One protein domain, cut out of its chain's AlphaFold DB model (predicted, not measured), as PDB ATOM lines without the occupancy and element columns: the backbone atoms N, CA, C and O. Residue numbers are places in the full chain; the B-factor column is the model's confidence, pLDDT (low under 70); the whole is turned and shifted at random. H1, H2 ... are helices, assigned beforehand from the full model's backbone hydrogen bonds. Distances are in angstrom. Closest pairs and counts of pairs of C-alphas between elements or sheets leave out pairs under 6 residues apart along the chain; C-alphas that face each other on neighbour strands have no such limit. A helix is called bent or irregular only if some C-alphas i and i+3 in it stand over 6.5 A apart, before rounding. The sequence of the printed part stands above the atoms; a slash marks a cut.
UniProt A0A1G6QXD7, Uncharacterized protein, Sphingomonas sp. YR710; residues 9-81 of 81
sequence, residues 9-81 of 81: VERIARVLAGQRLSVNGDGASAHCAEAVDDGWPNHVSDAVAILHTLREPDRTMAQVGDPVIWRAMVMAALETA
ATOM      1  N   VAL A   9      -2.712  -1.332 -20.061       98.00
ATOM      2  CA  VAL A   9      -2.558   0.063 -20.506       98.00
ATOM      3  C   VAL A   9      -1.093   0.483 -20.451       98.00
ATOM      4  O   VAL A   9      -0.552   0.920 -21.462       98.00
ATOM      5  N   GLU A  10      -0.427   0.269 -19.313       97.88
ATOM      6  CA  GLU A  10       1.001   0.552 -19.149       97.88
ATOM      7  C   GLU A  10       1.841  -0.232 -20.161       97.88
ATOM      8  O   GLU A  10       2.712   0.330 -20.822       97.88
ATOM      9  N   ARG A  11       1.563  -1.527 -20.341       97.75
ATOM     10  CA  ARG A  11       2.308  -2.362 -21.294       97.75
ATOM     11  C   ARG A  11       2.181  -1.854 -22.731       97.75
ATOM     12  O   ARG A  11       3.192  -1.774 -23.425       97.75
ATOM     13  N   ILE A  12       0.979  -1.476 -23.170       98.31
ATOM     14  CA  ILE A  12       0.763  -0.887 -24.503       98.31
ATOM     15  C   ILE A  12       1.465   0.474 -24.602       98.31
ATOM     16  O   ILE A  12       2.171   0.732 -25.573       98.31
ATOM     17  N   ALA A  13       1.337   1.328 -23.590       98.38
ATOM     18  CA  ALA A  13       1.952   2.651 -23.573       98.38
ATOM     19  C   ALA A  13       3.493   2.588 -23.603       98.38
ATOM     20  O   ALA A  13       4.126   3.366 -24.317       98.38
ATOM     21  N   ARG A  14       4.106   1.616 -22.915       98.25
ATOM     22  CA  ARG A  14       5.554   1.338 -22.983       98.25
ATOM     23  C   ARG A  14       5.985   0.887 -24.376       98.25
ATOM     24  O   ARG A  14       7.036   1.313 -24.848       98.25
ATOM     25  N   VAL A  15       5.174   0.077 -25.063       97.81
ATOM     26  CA  VAL A  15       5.425  -0.286 -26.471       97.81
ATOM     27  C   VAL A  15       5.393   0.961 -27.353       97.81
ATOM     28  O   VAL A  15       6.319   1.173 -28.131       97.81
ATOM     29  N   LEU A  16       4.385   1.821 -27.192       98.12
ATOM     30  CA  LEU A  16       4.254   3.069 -27.950       98.12
ATOM     31  C   LEU A  16       5.409   4.053 -27.688       98.12
ATOM     32  O   LEU A  16       5.867   4.720 -28.619       98.12
ATOM     33  N   ALA A  17       5.897   4.143 -26.449       98.00
ATOM     34  CA  ALA A  17       7.092   4.918 -26.109       98.00
ATOM     35  C   ALA A  17       8.339   4.331 -26.785       98.00
ATOM     36  O   ALA A  17       9.085   5.034 -27.466       98.00
ATOM     37  N   GLY A  18       8.535   3.017 -26.644       97.69
ATOM     38  CA  GLY A  18       9.678   2.301 -27.203       97.69
ATOM     39  C   GLY A  18       9.747   2.408 -28.720       97.69
ATOM     40  O   GLY A  18      10.831   2.623 -29.257       97.69
ATOM     41  N   GLN A  19       8.600   2.352 -29.404       97.25
ATOM     42  CA  GLN A  19       8.535   2.478 -30.857       97.25
ATOM     43  C   GLN A  19       9.086   3.824 -31.343       97.25
ATOM     44  O   GLN A  19       9.754   3.865 -32.365       97.25
ATOM     45  N   ARG A  20       8.871   4.914 -30.595       96.56
ATOM     46  CA  ARG A  20       9.341   6.263 -30.964       96.56
ATOM     47  C   ARG A  20      10.795   6.536 -30.567       96.56
ATOM     48  O   ARG A  20      11.429   7.416 -31.140       96.56
ATOM     49  N   LEU A  21      11.317   5.826 -29.567       95.88
ATOM     50  CA  LEU A  21      12.629   6.102 -28.967       95.88
ATOM     51  C   LEU A  21      13.729   5.142 -29.438       95.88
ATOM     52  O   LEU A  21      14.879   5.554 -29.603       95.88
ATOM     53  N   SER A  22      13.391   3.871 -29.646       95.69
ATOM     54  CA  SER A  22      14.348   2.799 -29.930       95.69
ATOM     55  C   SER A  22      14.775   2.754 -31.395       95.69
ATOM     56  O   SER A  22      13.934   2.930 -32.273       95.69
ATOM     57  N   VAL A  23      16.031   2.375 -31.671       95.44
ATOM     58  CA  VAL A  23      16.490   2.044 -33.046       95.44
ATOM     59  C   VAL A  23      15.755   0.843 -33.644       95.44
ATOM     60  O   VAL A  23      15.734   0.682 -34.856       95.44
ATOM     61  N   ASN A  24      15.186  -0.023 -32.797       91.50
ATOM     62  CA  ASN A  24      14.392  -1.168 -33.247       91.50
ATOM     63  C   ASN A  24      12.948  -0.771 -33.610       91.50
ATOM     64  O   ASN A  24      12.180  -1.618 -34.064       91.50
ATOM     65  N   GLY A  25      12.571   0.485 -33.363       92.25
ATOM     66  CA  GLY A  25      11.367   1.119 -33.884       92.25
ATOM     67  C   GLY A  25      11.749   2.230 -34.862       92.25
ATOM     68  O   GLY A  25      12.632   2.056 -35.695       92.25
ATOM     69  N   ASP A  26      11.110   3.383 -34.717       94.62
ATOM     70  CA  ASP A  26      11.322   4.580 -35.535       94.62
ATOM     71  C   ASP A  26      12.263   5.604 -34.866       94.62
ATOM     72  O   ASP A  26      12.437   6.721 -35.354       94.62
ATOM     73  N   GLY A  27      12.841   5.251 -33.716       94.56
ATOM     74  CA  GLY A  27      13.744   6.106 -32.956       94.56
ATOM     75  C   GLY A  27      15.219   5.905 -33.300       94.56
ATOM     76  O   GLY A  27      15.593   5.229 -34.255       94.56
ATOM     77  N   ALA A  28      16.088   6.504 -32.486       93.31
ATOM     78  CA  ALA A  28      17.536   6.502 -32.713       93.31
ATOM     79  C   ALA A  28      18.356   5.985 -31.519       93.31
ATOM     80  O   ALA A  28      19.576   5.862 -31.622       93.31
ATOM     81  N   SER A  29      17.721   5.668 -30.384       93.75
ATOM     82  CA  SER A  29      18.438   5.219 -29.188       93.75
ATOM     83  C   SER A  29      18.610   3.700 -29.140       93.75
ATOM     84  O   SER A  29      17.632   2.949 -29.137       93.75
ATOM     85  N   ALA A  30      19.863   3.239 -29.049       92.94
ATOM     86  CA  ALA A  30      20.208   1.828 -28.837       92.94
ATOM     87  C   ALA A  30      19.820   1.326 -27.436       92.94
ATOM     88  O   ALA A  30      19.576   0.135 -27.247       92.94
ATOM     89  N   HIS A  31      19.724   2.239 -26.467       94.62
ATOM     90  CA  HIS A  31      19.397   1.950 -25.075       94.62
ATOM     91  C   HIS A  31      18.352   2.952 -24.589       94.62
ATOM     92  O   HIS A  31      18.676   4.066 -24.186       94.62
ATOM     93  N   CYS A  32      17.080   2.568 -24.659       94.88
ATOM     94  CA  CYS A  32      15.961   3.459 -24.352       94.88
ATOM     95  C   CYS A  32      15.134   3.018 -23.141       94.88
ATOM     96  O   CYS A  32      14.042   3.535 -22.969       94.88
ATOM     97  N   ALA A  33      15.604   2.063 -22.331       95.31
ATOM     98  CA  ALA A  33      14.804   1.499 -21.240       95.31
ATOM     99  C   ALA A  33      14.340   2.572 -20.238       95.31
ATOM    100  O   ALA A  33      13.142   2.732 -20.044       95.31
ATOM    101  N   GLU A  34      15.269   3.373 -19.710       96.88
ATOM    102  CA  GLU A  34      14.962   4.462 -18.770       96.88
ATOM    103  C   GLU A  34      14.054   5.526 -19.409       96.88
ATOM    104  O   GLU A  34      13.025   5.893 -18.858       96.88
ATOM    105  N   ALA A  35      14.348   5.926 -20.650       96.69
ATOM    106  CA  ALA A  35      13.509   6.875 -21.383       96.69
ATOM    107  C   ALA A  35      12.090   6.337 -21.675       96.69
ATOM    108  O   ALA A  35      11.141   7.114 -21.766       96.69
ATOM    109  N   VAL A  36      11.930   5.020 -21.839       97.69
ATOM    110  CA  VAL A  36      10.620   4.367 -21.962       97.69
ATOM    111  C   VAL A  36       9.897   4.370 -20.620       97.69
ATOM    112  O   VAL A  36       8.708   4.684 -20.601       97.69
ATOM    113  N   ASP A  37      10.591   4.052 -19.526       97.25
ATOM    114  CA  ASP A  37      10.034   4.075 -18.170       97.25
ATOM    115  C   ASP A  37       9.531   5.478 -17.787       97.25
ATOM    116  O   ASP A  37       8.439   5.603 -17.233       97.25
ATOM    117  N   ASP A  38      10.255   6.525 -18.179       97.56
ATOM    118  CA  ASP A  38       9.853   7.918 -17.954       97.56
ATOM    119  C   ASP A  38       8.769   8.395 -18.934       97.56
ATOM    120  O   ASP A  38       7.902   9.203 -18.593       97.56
ATOM    121  N   GLY A  39       8.830   7.934 -20.186       97.31
ATOM    122  CA  GLY A  39       8.040   8.475 -21.290       97.31
ATOM    123  C   GLY A  39       6.681   7.813 -21.499       97.31
ATOM    124  O   GLY A  39       5.778   8.451 -22.047       97.31
ATOM    125  N   TRP A  40       6.499   6.558 -21.073       98.19
ATOM    126  CA  TRP A  40       5.262   5.815 -21.332       98.19
ATOM    127  C   TRP A  40       3.985   6.472 -20.795       98.19
ATOM    128  O   TRP A  40       2.976   6.357 -21.496       98.19
ATOM    129  N   PRO A  41       3.957   7.193 -19.650       98.12
ATOM    130  CA  PRO A  41       2.715   7.798 -19.166       98.12
ATOM    131  C   PRO A  41       2.094   8.774 -20.180       98.12
ATOM    132  O   PRO A  41       0.872   8.887 -20.263       98.12
ATOM    133  N   ASN A  42       2.912   9.400 -21.035       98.19
ATOM    134  CA  ASN A  42       2.451  10.296 -22.103       98.19
ATOM    135  C   ASN A  42       1.705   9.573 -23.239       98.19
ATOM    136  O   ASN A  42       1.130  10.221 -24.110       98.19
ATOM    137  N   HIS A  43       1.712   8.240 -23.247       98.19
ATOM    138  CA  HIS A  43       1.049   7.398 -24.242       98.19
ATOM    139  C   HIS A  43      -0.151   6.628 -23.679       98.19
ATOM    140  O   HIS A  43      -0.709   5.776 -24.372       98.19
ATOM    141  N   VAL A  44      -0.587   6.929 -22.451       98.25
ATOM    142  CA  VAL A  44      -1.769   6.297 -21.838       98.25
ATOM    143  C   VAL A  44      -3.028   6.540 -22.669       98.25
ATOM    144  O   VAL A  44      -3.770   5.596 -22.934       98.25
ATOM    145  N   SER A  45      -3.249   7.765 -23.157       98.19
ATOM    146  CA  SER A  45      -4.414   8.080 -23.996       98.19
ATOM    147  C   SER A  45      -4.443   7.260 -25.288       98.19
ATOM    148  O   SER A  45      -5.495   6.755 -25.677       98.19
ATOM    149  N   ASP A  46      -3.283   7.083 -25.925       98.56
ATOM    150  CA  ASP A  46      -3.138   6.267 -27.132       98.56
ATOM    151  C   ASP A  46      -3.412   4.785 -26.816       98.56
ATOM    152  O   ASP A  46      -4.127   4.104 -27.554       98.56
ATOM    153  N   ALA A  47      -2.899   4.281 -25.688       98.38
ATOM    154  CA  ALA A  47      -3.132   2.911 -25.235       98.38
ATOM    155  C   ALA A  47      -4.618   2.632 -24.945       98.38
ATOM    156  O   ALA A  47      -5.146   1.592 -25.344       98.38
ATOM    157  N   VAL A  48      -5.313   3.575 -24.305       98.38
ATOM    158  CA  VAL A  48      -6.765   3.514 -24.073       98.38
ATOM    159  C   VAL A  48      -7.532   3.522 -25.395       98.38
ATOM    160  O   VAL A  48      -8.445   2.712 -25.580       98.38
ATOM    161  N   ALA A  49      -7.142   4.377 -26.344       98.31
ATOM    162  CA  ALA A  49      -7.753   4.415 -27.670       98.31
ATOM    163  C   ALA A  49      -7.609   3.072 -28.405       98.31
ATOM    164  O   ALA A  49      -8.577   2.600 -29.002       98.31
ATOM    165  N   ILE A  50      -6.451   2.412 -28.301       98.12
ATOM    166  CA  ILE A  50      -6.247   1.054 -28.828       98.12
ATOM    167  C   ILE A  50      -7.187   0.059 -28.138       98.12
ATOM    168  O   ILE A  50      -7.886  -0.687 -28.814       98.12
ATOM    169  N   LEU A  51      -7.282   0.054 -26.807       97.81
ATOM    170  CA  LEU A  51      -8.194  -0.859 -26.102       97.81
ATOM    171  C   LEU A  51      -9.665  -0.639 -26.485       97.81
ATOM    172  O   LEU A  51     -10.444  -1.590 -26.542       97.81
ATOM    173  N   HIS A  52     -10.059   0.592 -26.807       97.69
ATOM    174  CA  HIS A  52     -11.396   0.879 -27.318       97.69
ATOM    175  C   HIS A  52     -11.698   0.221 -28.669       97.69
ATOM    176  O   HIS A  52     -12.863  -0.125 -28.897       97.69
ATOM    177  N   THR A  53     -10.697   0.013 -29.533       96.69
ATOM    178  CA  THR A  53     -10.874  -0.744 -30.789       96.69
ATOM    179  C   THR A  53     -10.988  -2.246 -30.538       96.69
ATOM    180  O   THR A  53     -11.607  -2.954 -31.324       96.69
ATOM    181  N   LEU A  54     -10.460  -2.720 -29.408       96.50
ATOM    182  CA  LEU A  54     -10.432  -4.128 -29.028       96.50
ATOM    183  C   LEU A  54     -11.647  -4.580 -28.207       96.50
ATOM    184  O   LEU A  54     -11.701  -5.741 -27.825       96.50
ATOM    185  N   ARG A  55     -12.638  -3.725 -27.918       95.44
ATOM    186  CA  ARG A  55     -13.828  -4.122 -27.124       95.44
ATOM    187  C   ARG A  55     -14.652  -5.241 -27.758       95.44
ATOM    188  O   ARG A  55     -15.357  -5.956 -27.046       95.44
ATOM    189  N   GLU A  56     -14.573  -5.374 -29.075       94.12
ATOM    190  CA  GLU A  56     -15.251  -6.406 -29.848       94.12
ATOM    191  C   GLU A  56     -14.187  -7.306 -30.486       94.12
ATOM    192  O   GLU A  56     -13.317  -6.801 -31.197       94.12
ATOM    193  N   PRO A  57     -14.203  -8.621 -30.220       96.31
ATOM    194  CA  PRO A  57     -13.281  -9.536 -30.870       96.31
ATOM    195  C   PRO A  57     -13.698  -9.740 -32.329       96.31
ATOM    196  O   PRO A  57     -14.887  -9.704 -32.661       96.31
ATOM    197  N   ASP A  58     -12.733 -10.013 -33.205       96.00
ATOM    198  CA  ASP A  58     -13.045 -10.401 -34.579       96.00
ATOM    199  C   ASP A  58     -13.621 -11.832 -34.665       96.00
ATOM    200  O   ASP A  58     -13.740 -12.561 -33.674       96.00
ATOM    201  N   ARG A  59     -13.995 -12.261 -35.880       96.88
ATOM    202  CA  ARG A  59     -14.580 -13.595 -36.105       96.88
ATOM    203  C   ARG A  59     -13.640 -14.731 -35.714       96.88
ATOM    204  O   ARG A  59     -14.114 -15.743 -35.209       96.88
ATOM    205  N   THR A  60     -12.345 -14.595 -35.973       97.38
ATOM    206  CA  THR A  60     -11.364 -15.643 -35.679       97.38
ATOM    207  C   THR A  60     -11.164 -15.766 -34.172       97.38
ATOM    208  O   THR A  60     -11.171 -16.876 -33.647       97.38
ATOM    209  N   MET A  61     -11.089 -14.645 -33.457       96.50
ATOM    210  CA  MET A  61     -11.039 -14.601 -31.994       96.50
ATOM    211  C   MET A  61     -12.303 -15.203 -31.364       96.50
ATOM    212  O   MET A  61     -12.210 -16.014 -30.443       96.50
ATOM    213  N   ALA A  62     -13.484 -14.860 -31.887       96.88
ATOM    214  CA  ALA A  62     -14.763 -15.377 -31.398       96.88
ATOM    215  C   ALA A  62     -14.952 -16.887 -31.633       96.88
ATOM    216  O   ALA A  62     -15.707 -17.525 -30.908       96.88
ATOM    217  N   GLN A  63     -14.283 -17.476 -32.630       97.75
ATOM    218  CA  GLN A  63     -14.336 -18.923 -32.890       97.75
ATOM    219  C   GLN A  63     -13.551 -19.752 -31.869       97.75
ATOM    220  O   GLN A  63     -13.849 -20.930 -31.687       97.75
ATOM    221  N   VAL A  64     -12.541 -19.158 -31.230       97.88
ATOM    222  CA  VAL A  64     -11.621 -19.861 -30.318       97.88
ATOM    223  C   VAL A  64     -11.790 -19.450 -28.855       97.88
ATOM    224  O   VAL A  64     -11.086 -19.968 -27.991       97.88
ATOM    225  N   GLY A  65     -12.709 -18.528 -28.562       95.56
ATOM    226  CA  GLY A  65     -12.917 -17.976 -27.226       95.56
ATOM    227  C   GLY A  65     -14.347 -17.501 -26.991       95.56
ATOM    228  O   GLY A  65     -15.235 -17.715 -27.809       95.56
ATOM    229  N   ASP A  66     -14.562 -16.846 -25.851       97.56
ATOM    230  CA  ASP A  66     -15.861 -16.294 -25.462       97.56
ATOM    231  C   ASP A  66     -15.868 -14.762 -25.650       97.56
ATOM    232  O   ASP A  66     -15.156 -14.051 -24.927       97.56
ATOM    233  N   PRO A  67     -16.668 -14.224 -26.594       97.12
ATOM    234  CA  PRO A  67     -16.751 -12.785 -26.833       97.12
ATOM    235  C   PRO A  67     -17.246 -11.958 -25.644       97.12
ATOM    236  O   PRO A  67     -16.858 -10.797 -25.499       97.12
ATOM    237  N   VAL A  68     -18.096 -12.533 -24.789       97.31
ATOM    238  CA  VAL A  68     -18.625 -11.854 -23.599       97.31
ATOM    239  C   VAL A  68     -17.519 -11.703 -22.564       97.31
ATOM    240  O   VAL A  68     -17.321 -10.603 -22.042       97.31
ATOM    241  N   ILE A  69     -16.756 -12.771 -22.315       97.56
ATOM    242  CA  ILE A  69     -15.606 -12.731 -21.398       97.56
ATOM    243  C   ILE A  69     -14.539 -11.772 -21.929       97.56
ATOM    244  O   ILE A  69     -14.047 -10.937 -21.173       97.56
ATOM    245  N   TRP A  70     -14.225 -11.832 -23.226       97.06
ATOM    246  CA  TRP A  70     -13.277 -10.913 -23.857       97.06
ATOM    247  C   TRP A  70     -13.658  -9.449 -23.621       97.06
ATOM    248  O   TRP A  70     -12.858  -8.666 -23.106       97.06
ATOM    249  N   ARG A  71     -14.910  -9.085 -23.928       97.38
ATOM    250  CA  ARG A  71     -15.403  -7.723 -23.716       97.38
ATOM    251  C   ARG A  71     -15.307  -7.316 -22.247       97.38
ATOM    252  O   ARG A  71     -14.878  -6.200 -21.969       97.38
ATOM    253  N   ALA A  72     -15.667  -8.198 -21.312       97.69
ATOM    254  CA  ALA A  72     -15.564  -7.921 -19.880       97.69
ATOM    255  C   ALA A  72     -14.113  -7.652 -19.442       97.69
ATOM    256  O   ALA A  72     -13.869  -6.707 -18.696       97.69
ATOM    257  N   MET A  73     -13.142  -8.416 -19.953       96.69
ATOM    258  CA  MET A  73     -11.718  -8.203 -19.665       96.69
ATOM    259  C   MET A  73     -11.211  -6.857 -20.192       96.69
ATOM    260  O   MET A  73     -10.496  -6.151 -19.483       96.69
ATOM    261  N   VAL A  74     -11.587  -6.483 -21.420       97.25
ATOM    262  CA  VAL A  74     -11.197  -5.189 -22.006       97.25
ATOM    263  C   VAL A  74     -11.839  -4.028 -21.245       97.25
ATOM    264  O   VAL A  74     -11.171  -3.033 -20.979       97.25
ATOM    265  N   MET A  75     -13.108  -4.153 -20.846       97.50
ATOM    266  CA  MET A  75     -13.775  -3.131 -20.033       97.50
ATOM    267  C   MET A  75     -13.131  -2.983 -18.651       97.50
ATOM    268  O   MET A  75     -12.859  -1.860 -18.246       97.50
ATOM    269  N   ALA A  76     -12.792  -4.089 -17.981       97.06
ATOM    270  CA  ALA A  76     -12.092  -4.047 -16.696       97.06
ATOM    271  C   ALA A  76     -10.735  -3.327 -16.798       97.06
ATOM    272  O   ALA A  76     -10.374  -2.560 -15.914       97.06
ATOM    273  N   ALA A  77     -10.001  -3.521 -17.900       96.31
ATOM    274  CA  ALA A  77      -8.758  -2.792 -18.146       96.31
ATOM    275  C   ALA A  77      -8.975  -1.281 -18.348       96.31
ATOM    276  O   ALA A  77      -8.151  -0.483 -17.905       96.31
ATOM    277  N   LEU A  78     -10.067  -0.893 -19.013       96.06
ATOM    278  CA  LEU A  78     -10.418   0.506 -19.280       96.06
ATOM    279  C   LEU A  78     -10.907   1.251 -18.029       96.06
ATOM    280  O   LEU A  78     -10.687   2.451 -17.926       96.06
ATOM    281  N   GLU A  79     -11.555   0.569 -17.085       94.62
ATOM    282  CA  GLU A  79     -12.021   1.170 -15.822       94.62
ATOM    283  C   GLU A  79     -10.872   1.556 -14.881       94.62
ATOM    284  O   GLU A  79     -11.030   2.428 -14.030       94.62
ATOM    285  N   THR A  80      -9.716   0.909 -15.037       84.75
ATOM    286  CA  THR A  80      -8.504   1.162 -14.243       84.75
ATOM    287  C   THR A  80      -7.502   2.100 -14.919       84.75
ATOM    288  O   THR A  80      -6.410   2.290 -14.385       84.75
ATOM    289  N   ALA A  81      -7.831   2.592 -16.118       80.19
ATOM    290  CA  ALA A  81      -6.935   3.358 -16.981       80.19
ATOM    291  C   ALA A  81      -6.870   4.849 -16.627       80.19
ATOM    292  O   ALA A  81      -7.901   5.407 -16.189       80.19
TER     293      ALA A  81
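This is residues 9 to 81 of the 81 residues of an uncharacterized protein of Sphingomonas sp. YR710 (UniProt A0A1G6QXD7). A loose, elongated arch of helices is built along the bent helix H2, with H1 packed across both of its arms and H4 folding back beside arm H2b, which it only just touches. The short H3 lies at one far end of the arch, and the loop of residues 22 to 32 at the other. The printed part has 73 residues with four named helices, H1, H2, H3 and H4 in chain order, and no named strand; the class is all helix. The radius of gyration of the C-alphas is 14.8 A, and the spans are 41 by 25 by 15 A.

H2, residues 33 to 53, was assigned as one helix by its hydrogen bonds but is bent, with C-alphas 42 and 45 7.5 A apart. Its arms H2a, residues 33 to 42, and H2b, residues 45 to 53, stand about perpendicular, only just, at 71 degrees. H2a is itself irregular, with C-alphas 38 and 41 7.2 A apart. H1, residues 9 to 21, touches H2a, closest at the C-alphas of Arg 14 and Trp 40, 4.8 A, opposite ways at a steep tilt of 63 degrees. H1 also touches H2b, closest at the C-alphas of Ala 13 and Ala 47, 5.4 A, at a steep tilt of 62 degrees. H4, residues 67 to 79, only just touches H2b, through its residues 74 to 78 alone, with 3 pairs of C-alphas within 8 A, the closest those of Leu 51 and Val 74, 6.7 A; the tilt is shallow, 17 degrees, opposite ways. H3, residues 59 to 64, is close to H4 but not clearly touching. Every O i to N i+4 pair is within hydrogen-bond range in H2b and H4, against 8 of 9 in H1, 4 of 6 in H2a and 1 of 2 in H3.

H1 begins at C-alpha 9, (-2.558, 0.063, -20.506), and H4 ends at C-alpha 79, (-12.021, 1.170, -15.822); each is 18.4 A long. H2a measures 15.2 A, H2b 12.9 A and H3 9.0 A.

The C-alphas farthest apart are those of Ala 28 and Val 68, 41.6 A. The printed part has no cut; the link from H1 to H2 is long. No printed residue is under 70 in pLDDT.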